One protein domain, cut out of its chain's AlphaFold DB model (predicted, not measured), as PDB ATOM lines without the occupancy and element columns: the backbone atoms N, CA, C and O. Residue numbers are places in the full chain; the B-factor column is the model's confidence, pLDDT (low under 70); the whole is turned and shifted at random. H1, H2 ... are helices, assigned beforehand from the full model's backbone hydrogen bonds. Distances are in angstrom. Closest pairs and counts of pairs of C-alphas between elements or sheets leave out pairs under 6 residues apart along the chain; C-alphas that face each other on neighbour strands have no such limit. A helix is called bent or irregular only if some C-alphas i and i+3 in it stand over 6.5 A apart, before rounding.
ATOM      1  N   GLU A  23     -52.688  49.074 -41.010       77.06
ATOM      2  CA  GLU A  23     -53.481  49.936 -40.135       77.06
ATOM      3  C   GLU A  23     -53.887  49.246 -38.834       77.06
ATOM      4  O   GLU A  23     -53.785  49.859 -37.775       77.06
ATOM      5  N   GLU A  24     -54.354  48.000 -38.879       73.88
ATOM      6  CA  GLU A  24     -54.772  47.251 -37.687       73.88
ATOM      7  C   GLU A  24     -53.582  46.971 -36.774       73.88
ATOM      8  O   GLU A  24     -53.660  47.208 -35.567       73.88
ATOM      9  N   ILE A  25     -52.436  46.607 -37.353       73.75
ATOM     10  CA  ILE A  25     -51.165  46.483 -36.631       73.75
ATOM     11  C   ILE A  25     -50.797  47.819 -35.959       73.75
ATOM     12  O   ILE A  25     -50.436  47.836 -34.778       73.75
ATOM     13  N   ALA A  26     -50.945  48.955 -36.653       80.69
ATOM     14  CA  ALA A  26     -50.684  50.281 -36.089       80.69
ATOM     15  C   ALA A  26     -51.705  50.696 -35.008       80.69
ATOM     16  O   ALA A  26     -51.324  51.296 -33.999       80.69
ATOM     17  N   LYS A  27     -52.990  50.359 -35.176       74.88
ATOM     18  CA  LYS A  27     -54.069  50.586 -34.199       74.88
ATOM     19  C   LYS A  27     -53.806  49.775 -32.924       74.88
ATOM     20  O   LYS A  27     -53.791  50.349 -31.837       74.88
ATOM     21  N   VAL A  28     -53.468  48.489 -33.048       71.19
ATOM     22  CA  VAL A  28     -53.072  47.607 -31.934       71.19
ATOM     23  C   VAL A  28     -51.781  48.086 -31.259       71.19
ATOM     24  O   VAL A  28     -51.692  48.063 -30.032       71.19
ATOM     25  N   ALA A  29     -50.787  48.567 -32.014       76.19
ATOM     26  CA  ALA A  29     -49.559  49.131 -31.447       76.19
ATOM     27  C   ALA A  29     -49.826  50.408 -30.626       76.19
ATOM     28  O   ALA A  29     -49.330  50.529 -29.504       76.19
ATOM     29  N   LYS A  30     -50.667  51.323 -31.133       71.94
ATOM     30  CA  LYS A  30     -51.130  52.508 -30.389       71.94
ATOM     31  C   LYS A  30     -51.901  52.111 -29.126       71.94
ATOM     32  O   LYS A  30     -51.620  52.655 -28.060       71.94
ATOM     33  N   LEU A  31     -52.805  51.128 -29.213       69.75
ATOM     34  CA  LEU A  31     -53.575  50.639 -28.063       69.75
ATOM     35  C   LEU A  31     -52.681  50.003 -26.985       69.75
ATOM     36  O   LEU A  31     -52.906  50.222 -25.798       69.75
ATOM     37  N   LYS A  32     -51.646  49.248 -27.384       67.19
ATOM     38  CA  LYS A  32     -50.630  48.699 -26.467       67.19
ATOM     39  C   LYS A  32     -49.835  49.799 -25.773       67.19
ATOM     40  O   LYS A  32     -49.685  49.731 -24.558       67.19
ATOM     41  N   LYS A  33     -49.342  50.797 -26.525       69.81
ATOM     42  CA  LYS A  33     -48.578  51.922 -25.959       69.81
ATOM     43  C   LYS A  33     -49.424  52.668 -24.931       69.81
ATOM     44  O   LYS A  33     -49.014  52.749 -23.778       69.81
ATOM     45  N   LYS A  34     -50.647  53.060 -25.315       63.59
ATOM     46  CA  LYS A  34     -51.594  53.698 -24.399       63.59
ATOM     47  C   LYS A  34     -51.892  52.816 -23.184       63.59
ATOM     48  O   LYS A  34     -51.832  53.312 -22.072       63.59
ATOM     49  N   ARG A  35     -52.152  51.511 -23.344       60.97
ATOM     50  CA  ARG A  35     -52.409  50.628 -22.192       60.97
ATOM     51  C   ARG A  35     -51.213  50.555 -21.240       60.97
ATOM     52  O   ARG A  35     -51.430  50.480 -20.038       60.97
ATOM     53  N   GLU A  36     -49.976  50.558 -21.734       61.84
ATOM     54  CA  GLU A  36     -48.785  50.553 -20.873       61.84
ATOM     55  C   GLU A  36     -48.585  51.914 -20.169       61.84
ATOM     56  O   GLU A  36     -48.199  51.937 -19.003       61.84
ATOM     57  N   GLU A  37     -48.946  53.025 -20.820       56.12
ATOM     58  CA  GLU A  37     -48.979  54.388 -20.253       56.12
ATOM     59  C   GLU A  37     -50.109  54.573 -19.215       56.12
ATOM     60  O   GLU A  37     -49.871  55.104 -18.130       56.12
ATOM     61  N   ASP A  38     -51.315  54.064 -19.478       53.75
ATOM     62  CA  ASP A  38     -52.458  54.053 -18.553       53.75
ATOM     63  C   ASP A  38     -52.141  53.171 -17.331       53.75
ATOM     64  O   ASP A  38     -52.300  53.587 -16.186       53.75
ATOM     65  N   LYS A  39     -51.597  51.965 -17.556       62.06
ATOM     66  CA  LYS A  39     -51.089  51.045 -16.519       62.06
ATOM     67  C   LYS A  39     -49.986  51.684 -15.678       62.06
ATOM     68  O   LYS A  39     -49.907  51.411 -14.483       62.06
ATOM     69  N   PHE A  40     -49.143  52.524 -16.278       53.22
ATOM     70  CA  PHE A  40     -48.137  53.297 -15.561       53.22
ATOM     71  C   PHE A  40     -48.770  54.436 -14.733       53.22
ATOM     72  O   PHE A  40     -48.436  54.617 -13.563       53.22
ATOM     73  N   THR A  41     -49.750  55.143 -15.292       52.72
ATOM     74  CA  THR A  41     -50.456  56.253 -14.631       52.72
ATOM     75  C   THR A  41     -51.287  55.763 -13.441       52.72
ATOM     76  O   THR A  41     -51.098  56.222 -12.314       52.72
ATOM     77  N   CYS A  42     -52.138  54.751 -13.642       54.97
ATOM     78  CA  CYS A  42     -52.906  54.111 -12.573       54.97
ATOM     79  C   CYS A  42     -51.998  53.509 -11.490       54.97
ATOM     80  O   CYS A  42     -52.353  53.539 -10.317       54.97
ATOM     81  N   ARG A  43     -50.808  53.008 -11.849       54.66
ATOM     82  CA  ARG A  43     -49.801  52.534 -10.887       54.66
ATOM     83  C   ARG A  43     -49.256  53.666 -10.014       54.66
ATOM     84  O   ARG A  43     -49.138  53.460  -8.809       54.66
ATOM     85  N   GLY A  44     -48.949  54.829 -10.588       58.22
ATOM     86  CA  GLY A  44     -48.537  56.011  -9.822       58.22
ATOM     87  C   GLY A  44     -49.602  56.415  -8.799       58.22
ATOM     88  O   GLY A  44     -49.289  56.596  -7.624       58.22
ATOM     89  N   HIS A  45     -50.873  56.432  -9.213       55.38
ATOM     90  CA  HIS A  45     -52.000  56.635  -8.298       55.38
ATOM     91  C   HIS A  45     -52.097  55.539  -7.226       55.38
ATOM     92  O   HIS A  45     -52.187  55.875  -6.053       55.38
ATOM     93  N   ILE A  46     -52.004  54.252  -7.581       55.81
ATOM     94  CA  ILE A  46     -52.055  53.138  -6.614       55.81
ATOM     95  C   ILE A  46     -50.926  53.239  -5.579       55.81
ATOM     96  O   ILE A  46     -51.187  53.065  -4.396       55.81
ATOM     97  N   LEU A  47     -49.689  53.551  -5.982       60.00
ATOM     98  CA  LEU A  47     -48.571  53.712  -5.044       60.00
ATOM     99  C   LEU A  47     -48.754  54.935  -4.129       60.00
ATOM    100  O   LEU A  47     -48.432  54.862  -2.943       60.00
ATOM    101  N   ASN A  48     -49.306  56.034  -4.646       59.28
ATOM    102  CA  ASN A  48     -49.572  57.241  -3.863       59.28
ATOM    103  C   ASN A  48     -50.755  57.053  -2.890       59.28
ATOM    104  O   ASN A  48     -50.667  57.443  -1.730       59.28
ATOM    105  N   THR A  49     -51.829  56.386  -3.325       56.84
ATOM    106  CA  THR A  49     -52.959  55.995  -2.469       56.84
ATOM    107  C   THR A  49     -52.524  54.995  -1.405       56.84
ATOM    108  O   THR A  49     -52.841  55.211  -0.244       56.84
ATOM    109  N   LEU A  50     -51.747  53.960  -1.749       58.75
ATOM    110  CA  LEU A  50     -51.203  53.023  -0.757       58.75
ATOM    111  C   LEU A  50     -50.298  53.732   0.254       58.75
ATOM    112  O   LEU A  50     -50.396  53.432   1.437       58.75
ATOM    113  N   SER A  51     -49.476  54.697  -0.177       60.62
ATOM    114  CA  SER A  51     -48.667  55.504   0.749       60.62
ATOM    115  C   SER A  51     -49.560  56.257   1.738       60.62
ATOM    116  O   SER A  51     -49.409  56.086   2.940       60.62
ATOM    117  N   ASN A  52     -50.533  57.030   1.250       56.12
ATOM    118  CA  ASN A  52     -51.395  57.838   2.114       56.12
ATOM    119  C   ASN A  52     -52.270  56.975   3.044       56.12
ATOM    120  O   ASN A  52     -52.362  57.242   4.238       56.12
ATOM    121  N   GLN A  53     -52.877  55.918   2.504       56.72
ATOM    122  CA  GLN A  53     -53.877  55.101   3.193       56.72
ATOM    123  C   GLN A  53     -53.262  54.108   4.194       56.72
ATOM    124  O   GLN A  53     -53.893  53.794   5.201       56.72
ATOM    125  N   LEU A  54     -52.019  53.651   3.971       55.97
ATOM    126  CA  LEU A  54     -51.267  52.874   4.968       55.97
ATOM    127  C   LEU A  54     -50.651  53.761   6.064       55.97
ATOM    128  O   LEU A  54     -50.520  53.296   7.191       55.97
ATOM    129  N   LEU A  55     -50.287  55.015   5.756       54.50
ATOM    130  CA  LEU A  55     -49.618  55.917   6.706       54.50
ATOM    131  C   LEU A  55     -50.566  56.749   7.588       54.50
ATOM    132  O   LEU A  55     -50.147  57.157   8.670       54.50
ATOM    133  N   HIS A  56     -51.800  57.040   7.149       53.41
ATOM    134  CA  HIS A  56     -52.657  58.030   7.826       53.41
ATOM    135  C   HIS A  56     -54.044  57.544   8.278       53.41
ATOM    136  O   HIS A  56     -54.519  58.008   9.315       53.41
ATOM    137  N   ASP A  57     -54.701  56.632   7.553       49.62
ATOM    138  CA  ASP A  57     -56.131  56.349   7.788       49.62
ATOM    139  C   ASP A  57     -56.394  55.330   8.916       49.62
ATOM    140  O   ASP A  57     -57.467  55.323   9.526       49.62
ATOM    141  N   LEU A  58     -55.422  54.468   9.233       50.88
ATOM    142  CA  LEU A  58     -55.565  53.417  10.243       50.88
ATOM    143  C   LEU A  58     -54.999  53.856  11.599       50.88
ATOM    144  O   LEU A  58     -53.797  53.802  11.837       50.88
ATOM    145  N   LYS A  59     -55.889  54.174  12.551       52.09
ATOM    146  CA  LYS A  59     -55.568  54.367  13.987       52.09
ATOM    147  C   LYS A  59     -55.206  53.057  14.720       52.09
ATOM    148  O   LYS A  59     -55.460  52.912  15.913       52.09
ATOM    149  N   VAL A  60     -54.635  52.094  14.003       50.53
ATOM    150  CA  VAL A  60     -54.166  50.802  14.509       50.53
ATOM    151  C   VAL A  60     -52.649  50.805  14.393       50.53
ATOM    152  O   VAL A  60     -52.115  51.112  13.330       50.53
ATOM    153  N   ILE A  61     -51.941  50.464  15.470       58.34
ATOM    154  CA  ILE A  61     -50.473  50.409  15.468       58.34
ATOM    155  C   ILE A  61     -50.037  49.151  14.703       58.34
ATOM    156  O   ILE A  61     -49.812  48.097  15.292       58.34
ATOM    157  N   ILE A  62     -49.959  49.248  13.374       65.62
ATOM    158  CA  ILE A  62     -49.465  48.172  12.508       65.62
ATOM    159  C   ILE A  62     -47.927  48.194  12.541       65.62
ATOM    160  O   ILE A  62     -47.348  49.199  12.117       65.62
ATOM    161  N   PRO A  63     -47.252  47.114  12.986       77.50
ATOM    162  CA  PRO A  63     -45.794  47.013  12.966       77.50
ATOM    163  C   PRO A  63     -45.198  47.350  11.598       77.50
ATOM    164  O   PRO A  63     -45.694  46.901  10.562       77.50
ATOM    165  N   GLU A  64     -44.111  48.121  11.590       75.06
ATOM    166  CA  GLU A  64     -43.533  48.666  10.356       75.06
ATOM    167  C   GLU A  64     -43.107  47.566   9.365       75.06
ATOM    168  O   GLU A  64     -43.326  47.685   8.158       75.06
ATOM    169  N   SER A  65     -42.620  46.435   9.882       77.81
ATOM    170  CA  SER A  65     -42.300  45.227   9.112       77.81
ATOM    171  C   SER A  65     -43.497  44.657   8.338       77.81
ATOM    172  O   SER A  65     -43.327  44.207   7.204       77.81
ATOM    173  N   LEU A  66     -44.716  44.723   8.890       79.19
ATOM    174  CA  LEU A  66     -45.936  44.286   8.204       79.19
ATOM    175  C   LEU A  66     -46.372  45.289   7.131       79.19
ATOM    176  O   LEU A  66     -46.763  44.871   6.042       79.19
ATOM    177  N   GLN A  67     -46.245  46.598   7.380       79.38
ATOM    178  CA  GLN A  67     -46.521  47.629   6.366       79.38
ATOM    179  C   GLN A  67     -45.571  47.499   5.164       79.38
ATOM    180  O   GLN A  67     -45.983  47.571   4.000       79.38
ATOM    181  N   VAL A  68     -44.293  47.233   5.438       82.81
ATOM    182  CA  VAL A  68     -43.253  46.962   4.440       82.81
ATOM    183  C   VAL A  68     -43.519  45.653   3.699       82.81
ATOM    184  O   VAL A  68     -43.520  45.650   2.468       82.81
ATOM    185  N   GLY A  69     -43.819  44.560   4.406       82.94
ATOM    186  CA  GLY A  69     -44.171  43.272   3.800       82.94
ATOM    187  C   GLY A  69     -45.401  43.367   2.892       82.94
ATOM    188  O   GLY A  69     -45.370  42.897   1.751       82.94
ATOM    189  N   ALA A  70     -46.447  44.069   3.339       81.69
ATOM    190  CA  ALA A  70     -47.626  44.378   2.537       81.69
ATOM    191  C   ALA A  70     -47.241  45.163   1.271       81.69
ATOM    192  O   ALA A  70     -47.560  44.725   0.162       81.69
ATOM    193  N   THR A  71     -46.475  46.249   1.410       83.75
ATOM    194  CA  THR A  71     -45.990  47.075   0.288       83.75
ATOM    195  C   THR A  71     -45.198  46.251  -0.736       83.75
ATOM    196  O   THR A  71     -45.481  46.322  -1.931       83.75
ATOM    197  N   ILE A  72     -44.267  45.400  -0.282       84.88
ATOM    198  CA  ILE A  72     -43.490  44.469  -1.122       84.88
ATOM    199  C   ILE A  72     -44.408  43.465  -1.832       84.88
ATOM    200  O   ILE A  72     -44.223  43.181  -3.018       84.88
ATOM    201  N   SER A  73     -45.410  42.924  -1.132       80.50
ATOM    202  CA  SER A  73     -46.320  41.911  -1.683       80.50
ATOM    203  C   SER A  73     -47.231  42.448  -2.791       80.50
ATOM    204  O   SER A  73     -47.498  41.727  -3.755       80.50
ATOM    205  N   LYS A  74     -47.665  43.714  -2.686       82.19
ATOM    206  CA  LYS A  74     -48.544  44.390  -3.654       82.19
ATOM    207  C   LYS A  74     -47.792  44.941  -4.880       82.19
ATOM    208  O   LYS A  74     -48.431  45.485  -5.781       82.19
ATOM    209  N   LEU A  75     -46.463  44.789  -4.963       80.44
ATOM    210  CA  LEU A  75     -45.691  45.209  -6.140       80.44
ATOM    211  C   LEU A  75     -46.134  44.450  -7.412       80.44
ATOM    212  O   LEU A  75     -46.129  43.217  -7.419       80.44
ATOM    213  N   PRO A  76     -46.463  45.150  -8.519       75.50
ATOM    214  CA  PRO A  76     -46.858  44.511  -9.774       75.50
ATOM    215  C   PRO A  76     -45.796  43.566 -10.354       75.50
ATOM    216  O   PRO A  76     -44.610  43.889 -10.348       75.50
ATOM    217  N   SER A  77     -46.238  42.470 -10.981       75.94
ATOM    218  CA  SER A  77     -45.393  41.409 -11.573       75.94
ATOM    219  C   SER A  77     -44.147  41.871 -12.371       75.94
ATOM    220  O   SER A  77     -43.082  41.286 -12.174       75.94
ATOM    221  N   PRO A  78     -44.166  42.956 -13.184       78.88
ATOM    222  CA  PRO A  78     -42.953  43.478 -13.837       78.88
ATOM    223  C   PRO A  78     -41.828  43.935 -12.886       78.88
ATOM    224  O   PRO A  78     -40.763  44.348 -13.340       78.88
ATOM    225  N   TRP A  79     -42.066  43.949 -11.573       85.25
ATOM    226  CA  TRP A  79     -41.101  44.282 -10.526       85.25
ATOM    227  C   TRP A  79     -40.693  43.064  -9.687       85.25
ATOM    228  O   TRP A  79     -39.996  43.240  -8.693       85.25
ATOM    229  N   ASN A  80     -41.057  41.837 -10.079       82.31
ATOM    230  CA  ASN A  80     -40.722  40.607  -9.347       82.31
ATOM    231  C   ASN A  80     -39.224  40.475  -9.022       82.31
ATOM    232  O   ASN A  80     -38.882  40.066  -7.915       82.31
ATOM    233  N   ASP A  81     -38.329  40.874  -9.926       86.06
ATOM    234  CA  ASP A  81     -36.879  40.806  -9.685       86.06
ATOM    235  C   ASP A  81     -36.425  41.812  -8.615       86.06
ATOM    236  O   ASP A  81     -35.564  41.508  -7.791       86.06
ATOM    237  N   TYR A  82     -37.062  42.987  -8.560       87.25
ATOM    238  CA  TYR A  82     -36.831  43.970  -7.499       87.25
ATOM    239  C   TYR A  82     -37.502  43.561  -6.185       87.25
ATOM    240  O   TYR A  82     -36.923  43.744  -5.123       87.25
ATOM    241  N   ARG A  83     -38.682  42.929  -6.243       87.12
ATOM    242  CA  ARG A  83     -39.360  42.330  -5.086       87.12
ATOM    243  C   ARG A  83     -38.474  41.265  -4.432       87.12
ATOM    244  O   ARG A  83     -38.278  41.314  -3.224       87.12
ATOM    245  N   LYS A  84     -37.877  40.365  -5.223       87.06
ATOM    246  CA  LYS A  84     -36.857  39.410  -4.755       87.06
ATOM    247  C   LYS A  84     -35.639  40.132  -4.179       87.06
ATOM    248  O   LYS A  84     -35.233  39.833  -3.067       87.06
ATOM    249  N   LYS A  85     -35.089  41.125  -4.888       88.50
ATOM    250  CA  LYS A  85     -33.943  41.919  -4.413       88.50
ATOM    251  C   LYS A  85     -34.203  42.594  -3.060       88.50
ATOM    252  O   LYS A  85     -33.304  42.608  -2.234       88.50
ATOM    253  N   LEU A  86     -35.407  43.122  -2.827       87.25
ATOM    254  CA  LEU A  86     -35.821  43.695  -1.541       87.25
ATOM    255  C   LEU A  86     -35.905  42.623  -0.445       87.25
ATOM    256  O   LEU A  86     -35.371  42.834   0.634       87.25
ATOM    257  N   LEU A  87     -36.510  41.464  -0.736       84.00
ATOM    258  CA  LEU A  87     -36.615  40.338   0.204       84.00
ATOM    259  C   LEU A  87     -35.253  39.705   0.551       84.00
ATOM    260  O   LEU A  87     -35.083  39.200   1.652       84.00
ATOM    261  N   HIS A  88     -34.279  39.752  -0.362       80.62
ATOM    262  CA  HIS A  88     -32.903  39.290  -0.133       80.62
ATOM    263  C   HIS A  88     -31.956  40.396   0.374       80.62
ATOM    264  O   HIS A  88     -30.756  40.162   0.513       80.62
ATOM    265  N   MET A  89     -32.451  41.611   0.631       80.19
ATOM    266  CA  MET A  89     -31.672  42.658   1.291       80.19
ATOM    267  C   MET A  89     -31.892  42.569   2.802       80.19
ATOM    268  O   MET A  89     -32.880  43.080   3.317       80.19
ATOM    269  N   GLU A  90     -30.920  41.965   3.488       59.72
ATOM    270  CA  GLU A  90     -30.795  41.760   4.945       59.72
ATOM    271  C   GLU A  90     -30.635  43.084   5.733       59.72
ATOM    272  O   GLU A  90     -29.680  43.311   6.471       59.72
ATOM    273  N   LYS A  91     -31.528  44.047   5.500       70.56
ATOM    274  CA  LYS A  91     -31.573  45.331   6.199       70.56
ATOM    275  C   LYS A  91     -33.016  45.658   6.503       70.56
ATOM    276  O   LYS A  91     -33.787  45.813   5.559       70.56
ATOM    277  N   ASP A  92     -33.331  45.925   7.764       69.62
ATOM    278  CA  ASP A  92     -34.645  46.429   8.159       69.62
ATOM    279  C   ASP A  92     -35.024  47.640   7.306       69.62
ATOM    280  O   ASP A  92     -34.332  48.666   7.277       69.62
ATOM    281  N   PHE A  93     -36.081  47.498   6.517       77.75
ATOM    282  CA  PHE A  93     -36.642  48.598   5.754       77.75
ATOM    283  C   PHE A  93     -37.646  49.316   6.647       77.75
ATOM    284  O   PHE A  93     -38.558  48.688   7.165       77.75
ATOM    285  N   THR A  94     -37.495  50.631   6.783       83.44
ATOM    286  CA  THR A  94     -38.590  51.498   7.219       83.44
ATOM    287  C   THR A  94     -39.523  51.767   6.036       83.44
ATOM    288  O   THR A  94     -39.101  51.658   4.873       83.44
ATOM    289  N   VAL A  95     -40.776  52.153   6.286       79.62
ATOM    290  CA  VAL A  95     -41.751  52.460   5.225       79.62
ATOM    291  C   VAL A  95     -41.239  53.604   4.349       79.62
ATOM    292  O   VAL A  95     -41.218  53.488   3.124       79.62
ATOM    293  N   GLU A  96     -40.679  54.663   4.943       79.69
ATOM    294  CA  GLU A  96     -40.027  55.725   4.170       79.69
ATOM    295  C   GLU A  96     -38.902  55.201   3.263       79.69
ATOM    296  O   GLU A  96     -38.750  55.623   2.114       79.69
ATOM    297  N   LYS A  97     -38.055  54.310   3.797       83.00
ATOM    298  CA  LYS A  97     -36.877  53.790   3.102       83.00
ATOM    299  C   LYS A  97     -37.310  52.951   1.912       83.00
ATOM    300  O   LYS A  97     -36.725  53.115   0.842       83.00
ATOM    301  N   ILE A  98     -38.353  52.128   2.047       85.06
ATOM    302  CA  ILE A  98     -38.863  51.382   0.899       85.06
ATOM    303  C   ILE A  98     -39.558  52.294  -0.119       85.06
ATOM    304  O   ILE A  98     -39.292  52.149  -1.307       85.06
ATOM    305  N   LEU A  99     -40.319  53.311   0.303       82.19
ATOM    306  CA  LEU A  99     -40.906  54.302  -0.613       82.19
ATOM    307  C   LEU A  99     -39.835  55.080  -1.405       82.19
ATOM    308  O   LEU A  99     -39.949  55.218  -2.627       82.19
ATOM    309  N   ARG A 100     -38.739  55.507  -0.753       83.00
ATOM    310  CA  ARG A 100     -37.566  56.109  -1.421       83.00
ATOM    311  C   ARG A 100     -36.942  55.153  -2.442       83.00
ATOM    312  O   ARG A 100     -36.683  55.553  -3.576       83.00
ATOM    313  N   HIS A 101     -36.733  53.892  -2.061       86.88
ATOM    314  CA  HIS A 101     -36.202  52.851  -2.946       86.88
ATOM    315  C   HIS A 101     -37.100  52.607  -4.172       86.88
ATOM    316  O   HIS A 101     -36.596  52.549  -5.294       86.88
ATOM    317  N   LEU A 102     -38.420  52.526  -3.976       85.38
ATOM    318  CA  LEU A 102     -39.391  52.328  -5.052       85.38
ATOM    319  C   LEU A 102     -39.411  53.511  -6.030       85.38
ATOM    320  O   LEU A 102     -39.386  53.277  -7.233       85.38
ATOM    321  N   ARG A 103     -39.371  54.770  -5.562       83.50
ATOM    322  CA  ARG A 103     -39.275  55.933  -6.469       83.50
ATOM    323  C   ARG A 103     -38.006  55.874  -7.332       83.50
ATOM    324  O   ARG A 103     -38.085  56.020  -8.548       83.50
ATOM    325  N   ILE A 104     -36.845  55.606  -6.726       85.19
ATOM    326  CA  ILE A 104     -35.560  55.528  -7.448       85.19
ATOM    327  C   ILE A 104     -35.587  54.433  -8.527       85.19
ATOM    328  O   ILE A 104     -35.104  54.654  -9.638       85.19
ATOM    329  N   GLU A 105     -36.169  53.275  -8.212       86.62
ATOM    330  CA  GLU A 105     -36.315  52.136  -9.126       86.62
ATOM    331  C   GLU A 105     -37.337  52.388 -10.252       86.62
ATOM    332  O   GLU A 105     -37.236  51.818 -11.339       86.62
ATOM    333  N   GLU A 106     -38.318  53.264 -10.038       82.62
ATOM    334  CA  GLU A 106     -39.207  53.705 -11.111       82.62
ATOM    335  C   GLU A 106     -38.479  54.666 -12.064       82.62
ATOM    336  O   GLU A 106     -38.576  54.541 -13.288       82.62
ATOM    337  N   GLU A 107     -37.671  55.566 -11.502       78.19
ATOM    338  CA  GLU A 107     -36.848  56.531 -12.233       78.19
ATOM    339  C   GLU A 107     -35.717  55.878 -13.046       78.19
ATOM    340  O   GLU A 107     -35.317  56.427 -14.073       78.19
ATOM    341  N   THR A 108     -35.158  54.732 -12.634       83.00
ATOM    342  CA  THR A 108     -34.225  53.950 -13.478       83.00
ATOM    343  C   THR A 108     -34.953  53.342 -14.672       83.00
ATOM    344  O   THR A 108     -34.602  53.640 -15.811       83.00
ATOM    345  N   ARG A 109     -36.047  52.609 -14.434       82.62
ATOM    346  CA  ARG A 109     -36.827  51.928 -15.485       82.62
ATOM    347  C   ARG A 109     -37.361  52.881 -16.558       82.62
ATOM    348  O   ARG A 109     -37.354  52.528 -17.735       82.62
ATOM    349  N   LYS A 110     -37.772  54.099 -16.175       77.50
ATOM    350  CA  LYS A 110     -38.142  55.178 -17.114       77.50
ATOM    351  C   LYS A 110     -36.992  55.524 -18.071       77.50
ATOM    352  O   LYS A 110     -37.220  55.660 -19.269       77.50
ATOM    353  N   ARG A 111     -35.758  55.638 -17.564       73.94
ATOM    354  CA  ARG A 111     -34.560  55.946 -18.371       73.94
ATOM    355  C   ARG A 111     -34.156  54.776 -19.267       73.94
ATOM    356  O   ARG A 111     -33.902  54.991 -20.449       73.94
ATOM    357  N   ASP A 112     -34.176  53.553 -18.742       67.00
ATOM    358  CA  ASP A 112     -33.819  52.349 -19.504       67.00
ATOM    359  C   ASP A 112     -34.774  52.123 -20.693       67.00
ATOM    360  O   ASP A 112     -34.332  51.815 -21.802       67.00
ATOM    361  N   ALA A 113     -36.075  52.374 -20.499       65.12
ATOM    362  CA  ALA A 113     -37.082  52.309 -21.560       65.12
ATOM    363  C   ALA A 113     -36.881  53.369 -22.665       65.12
ATOM    364  O   ALA A 113     -37.177  53.102 -23.830       65.12
ATOM    365  N   VAL A 114     -36.360  54.554 -22.322       58.00
ATOM    366  CA  VAL A 114     -36.079  55.644 -23.277       58.00
ATOM    367  C   VAL A 114     -34.761  55.431 -24.034       58.00
ATOM    368  O   VAL A 114     -34.628  55.910 -25.158       58.00
ATOM    369  N   TYR A 115     -33.806  54.676 -23.481       50.69
ATOM    370  CA  TYR A 115     -32.508  54.422 -24.125       50.69
ATOM    371  C   TYR A 115     -32.526  53.276 -25.163       50.69
ATOM    372  O   TYR A 115     -31.675  53.233 -26.050       50.69
ATOM    373  N   PHE A 116     -33.498  52.360 -25.089       48.56
ATOM    374  CA  PHE A 116     -33.614  51.183 -25.968       48.56
ATOM    375  C   PHE A 116     -34.577  51.194 -27.196       48.56
ATOM    376  O   PHE A 116     -34.634  50.155 -27.860       48.56
ATOM    377  N   ASP A 144       0.193  37.868 -34.129       57.03
ATOM    378  CA  ASP A 144       1.471  37.765 -33.404       57.03
ATOM    379  C   ASP A 144       1.728  38.935 -32.441       57.03
ATOM    380  O   ASP A 144       2.092  38.761 -31.272       57.03
ATOM    381  N   THR A 145       1.547  40.155 -32.951       56.25
ATOM    382  CA  THR A 145       1.777  41.403 -32.220       56.25
ATOM    383  C   THR A 145       0.752  41.537 -31.101       56.25
ATOM    384  O   THR A 145       1.095  41.883 -29.966       56.25
ATOM    385  N   GLN A 146      -0.505  41.177 -31.377       60.88
ATOM    386  CA  GLN A 146      -1.564  41.219 -30.380       60.88
ATOM    387  C   GLN A 146      -1.387  40.146 -29.294       60.88
ATOM    388  O   GLN A 146      -1.640  40.438 -28.124       60.88
ATOM    389  N   GLU A 147      -0.917  38.939 -29.621       60.31
ATOM    390  CA  GLU A 147      -0.671  37.882 -28.635       60.31
ATOM    391  C   GLU A 147       0.521  38.211 -27.724       60.31
ATOM    392  O   GLU A 147       0.398  38.118 -26.499       60.31
ATOM    393  N   LYS A 148       1.632  38.719 -28.275       61.28
ATOM    394  CA  LYS A 148       2.768  39.244 -27.484       61.28
ATOM    395  C   LYS A 148       2.296  40.339 -26.508       61.28
ATOM    396  O   LYS A 148       2.622  40.312 -25.318       61.28
ATOM    397  N   LYS A 149       1.401  41.225 -26.964       60.78
ATOM    398  CA  LYS A 149       0.742  42.300 -26.185       60.78
ATOM    399  C   LYS A 149      -0.366  41.801 -25.233       60.78
ATOM    400  O   LYS A 149      -0.852  42.586 -24.415       60.78
ATOM    401  N   ARG A 150      -0.781  40.527 -25.301       61.00
ATOM    402  CA  ARG A 150      -1.624  39.840 -24.293       61.00
ATOM    403  C   ARG A 150      -0.768  39.123 -23.241       61.00
ATOM    404  O   ARG A 150      -1.076  39.239 -22.063       61.00
ATOM    405  N   LYS A 151       0.324  38.459 -23.642       62.06
ATOM    406  CA  LYS A 151       1.264  37.766 -22.735       62.06
ATOM    407  C   LYS A 151       2.041  38.734 -21.830       62.06
ATOM    408  O   LYS A 151       2.216  38.455 -20.648       62.06
ATOM    409  N   SER A 152       2.461  39.883 -22.368       63.88
ATOM    410  CA  SER A 152       3.225  40.906 -21.633       63.88
ATOM    411  C   SER A 152       2.415  41.621 -20.535       63.88
ATOM    412  O   SER A 152       2.948  41.929 -19.466       63.88
ATOM    413  N   ARG A 153       1.116  41.867 -20.769       78.56
ATOM    414  CA  ARG A 153       0.256  42.608 -19.834       78.56
ATOM    415  C   ARG A 153      -0.147  41.780 -18.615       78.56
ATOM    416  O   ARG A 153      -0.346  40.569 -18.685       78.56
ATOM    417  N   ASN A 154      -0.329  42.482 -17.503       85.62
ATOM    418  CA  ASN A 154      -0.912  41.955 -16.280       85.62
ATOM    419  C   ASN A 154      -2.437  41.787 -16.436       85.62
ATOM    420  O   ASN A 154      -3.114  42.603 -17.063       85.62
ATOM    421  N   CYS A 155      -2.989  40.736 -15.836       87.56
ATOM    422  CA  CYS A 155      -4.422  40.486 -15.776       87.56
ATOM    423  C   CYS A 155      -5.114  41.484 -14.834       87.56
ATOM    424  O   CYS A 155      -4.803  41.518 -13.647       87.56
ATOM    425  N   TYR A 156      -6.111  42.226 -15.329       87.88
ATOM    426  CA  TYR A 156      -6.858  43.239 -14.563       87.88
ATOM    427  C   TYR A 156      -7.592  42.723 -13.305       87.88
ATOM    428  O   TYR A 156      -8.090  43.536 -12.540       87.88
ATOM    429  N   HIS A 157      -7.675  41.405 -13.090       88.25
ATOM    430  CA  HIS A 157      -8.286  40.819 -11.892       88.25
ATOM    431  C   HIS A 157      -7.268  40.470 -10.798       88.25
ATOM    432  O   HIS A 157      -7.430  40.841  -9.646       88.25
ATOM    433  N   CYS A 158      -6.211  39.731 -11.150       89.06
ATOM    434  CA  CYS A 158      -5.246  39.189 -10.183       89.06
ATOM    435  C   CYS A 158      -3.837  39.792 -10.296       89.06
ATOM    436  O   CYS A 158      -2.906  39.306  -9.659       89.06
ATOM    437  N   ASN A 159      -3.665  40.787 -11.168       83.88
ATOM    438  CA  ASN A 159      -2.419  41.478 -11.500       83.88
ATOM    439  C   ASN A 159      -1.233  40.582 -11.937       83.88
ATOM    440  O   ASN A 159      -0.105  41.058 -12.041       83.88
ATOM    441  N   LYS A 160      -1.450  39.296 -12.248       86.00
ATOM    442  CA  LYS A 160      -0.404  38.391 -12.772       86.00
ATOM    443  C   LYS A 160      -0.310  38.488 -14.299       86.00
ATOM    444  O   LYS A 160      -1.333  38.612 -14.968       86.00
ATOM    445  N   LYS A 161       0.906  38.429 -14.852       84.81
ATOM    446  CA  LYS A 161       1.175  38.454 -16.306       84.81
ATOM    447  C   LYS A 161       0.739  37.153 -17.005       84.81
ATOM    448  O   LYS A 161       0.301  36.202 -16.355       84.81
ATOM    449  N   GLY A 162       0.844  37.116 -18.334       82.81
ATOM    450  CA  GLY A 162       0.675  35.903 -19.144       82.81
ATOM    451  C   GLY A 162      -0.761  35.511 -19.511       82.81
ATOM    452  O   GLY A 162      -0.933  34.568 -20.275       82.81
ATOM    453  N   HIS A 163      -1.788  36.204 -19.009       85.31
ATOM    454  CA  HIS A 163      -3.196  35.919 -19.322       85.31
ATOM    455  C   HIS A 163      -4.076  37.170 -19.171       85.31
ATOM    456  O   HIS A 163      -3.684  38.121 -18.491       85.31
ATOM    457  N   CYS A 164      -5.272  37.189 -19.776       86.25
ATOM    458  CA  CYS A 164      -6.217  38.297 -19.610       86.25
ATOM    459  C   CYS A 164      -7.347  37.954 -18.620       86.25
ATOM    460  O   CYS A 164      -7.493  36.817 -18.177       86.25
ATOM    461  N   ILE A 165      -8.178  38.945 -18.274       85.12
ATOM    462  CA  ILE A 165      -9.269  38.789 -17.294       85.12
ATOM    463  C   ILE A 165     -10.276  37.682 -17.654       85.12
ATOM    464  O   ILE A 165     -10.827  37.052 -16.754       85.12
ATOM    465  N   LYS A 166     -10.479  37.390 -18.947       84.38
ATOM    466  CA  LYS A 166     -11.353  36.293 -19.405       84.38
ATOM    467  C   LYS A 166     -10.817  34.908 -19.031       84.38
ATOM    468  O   LYS A 166     -11.602  33.993 -18.815       84.38
ATOM    469  N   ASP A 167      -9.498  34.788 -18.917       83.00
ATOM    470  CA  ASP A 167      -8.776  33.528 -18.717       83.00
ATOM    471  C   ASP A 167      -8.352  33.354 -17.241       83.00
ATOM    472  O   ASP A 167      -7.579  32.460 -16.889       83.00
ATOM    473  N   CYS A 168      -8.812  34.249 -16.356       87.69
ATOM    474  CA  CYS A 168      -8.356  34.310 -14.975       87.69
ATOM    475  C   CYS A 168      -8.944  33.174 -14.128       87.69
ATOM    476  O   CYS A 168     -10.111  33.192 -13.735       87.69
ATOM    477  N   LYS A 169      -8.094  32.197 -13.786       88.88
ATOM    478  CA  LYS A 169      -8.469  31.023 -12.979       88.88
ATOM    479  C   LYS A 169      -8.992  31.366 -11.573       88.88
ATOM    480  O   LYS A 169      -9.714  30.552 -11.011       88.88
ATOM    481  N   LEU A 170      -8.649  32.534 -11.013       86.25
ATOM    482  CA  LEU A 170      -9.167  32.992  -9.712       86.25
ATOM    483  C   LEU A 170     -10.618  33.479  -9.836       86.25
ATOM    484  O   LEU A 170     -11.504  32.848  -9.272       86.25
ATOM    485  N   LEU A 171     -10.878  34.455 -10.718       85.38
ATOM    486  CA  LEU A 171     -12.227  34.941 -11.049       85.38
ATOM    487  C   LEU A 171     -13.193  33.817 -11.466       85.38
ATOM    488  O   LEU A 171     -14.399  33.924 -11.253       85.38
ATOM    489  N   LYS A 172     -12.687  32.738 -12.081       86.62
ATOM    490  CA  LYS A 172     -13.505  31.550 -12.351       86.62
ATOM    491  C   LYS A 172     -13.871  30.808 -11.055       86.62
ATOM    492  O   LYS A 172     -15.053  30.674 -10.769       86.62
ATOM    493  N   ARG A 173     -12.883  30.431 -10.233       84.12
ATOM    494  CA  ARG A 173     -13.103  29.754  -8.936       84.12
ATOM    495  C   ARG A 173     -14.007  30.543  -7.988       84.12
ATOM    496  O   ARG A 173     -14.826  29.944  -7.307       84.12
ATOM    497  N   GLU A 174     -13.882  31.866  -7.956       84.81
ATOM    498  CA  GLU A 174     -14.724  32.745  -7.134       84.81
ATOM    499  C   GLU A 174     -16.197  32.685  -7.566       84.81
ATOM    500  O   GLU A 174     -17.086  32.598  -6.719       84.81
ATOM    501  N   LYS A 175     -16.476  32.642  -8.876       80.75
ATOM    502  CA  LYS A 175     -17.837  32.447  -9.404       80.75
ATOM    503  C   LYS A 175     -18.365  31.048  -9.121       80.75
ATOM    504  O   LYS A 175     -19.509  30.915  -8.688       80.75
ATOM    505  N   ASP A 176     -17.535  30.030  -9.329       75.81
ATOM    506  CA  ASP A 176     -17.893  28.631  -9.091       75.81
ATOM    507  C   ASP A 176     -18.261  28.424  -7.599       75.81
ATOM    508  O   ASP A 176     -19.315  27.871  -7.292       75.81
ATOM    509  N   ALA A 177     -17.472  28.989  -6.671       71.62
ATOM    510  CA  ALA A 177     -17.729  28.969  -5.225       71.62
ATOM    511  C   ALA A 177     -18.925  29.838  -4.786       71.62
ATOM    512  O   ALA A 177     -19.645  29.481  -3.852       71.62
ATOM    513  N   THR A 178     -19.177  30.964  -5.462       63.59
ATOM    514  CA  THR A 178     -20.395  31.767  -5.233       63.59
ATOM    515  C   THR A 178     -21.645  30.989  -5.656       63.59
ATOM    516  O   THR A 178     -22.667  31.043  -4.979       63.59
TER     517      THR A 178
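Overview. This is residues 23 to 116 and 144 to 178 of the 260 residues of the protein "CCHC-type domain-containing protein" of Punica granatum (UniProt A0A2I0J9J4). Two separate pieces make this model: a loose bundle of H1, H2 and H4 with H3 packed on H2, and, across a cut, the short helices H5 and H6 joined by looped residues 152 to 168. Residues 23 to 39 of H1 stick out. The 129 printed residues, with six named helices, H1 to H6, and no named strand, are all helix by class and extended, with a radius of gyration of the C-alphas of 23.8 A and spans of 71 by 54 by 20 A.

Arrangement. Start at H1, residues 23 to 55; it is close but not clearly touching to H2, residues 64 to 73, with closest C-alphas Leu 54 and Gln 67 7.2 A apart. H4, residues 95 to 115, touches H2 with residues 95 to 98 alone, closest at C-alphas Val 68 and Val 95, 5.8 A. Irregular H3, residues 77 to 87, has C-alphas 78 and 81 7.8 A apart. O i to N i+4 pairs are within hydrogen-bond range throughout H1 and H2, but 5 of 7 in H3 and 16 of 17 in H4.

Along the chain. Find C-alpha 23 at (-53.481, 49.936, -40.135); H1 runs 47.4 A from there. H6, residues 169 to 178, ends at (-20.395, 31.767, -5.233).

Size, cuts and confidence. Between C-alphas 116 and 144 the cut leaves 38.3 A. Residues 31 to 62 are among those under pLDDT 70.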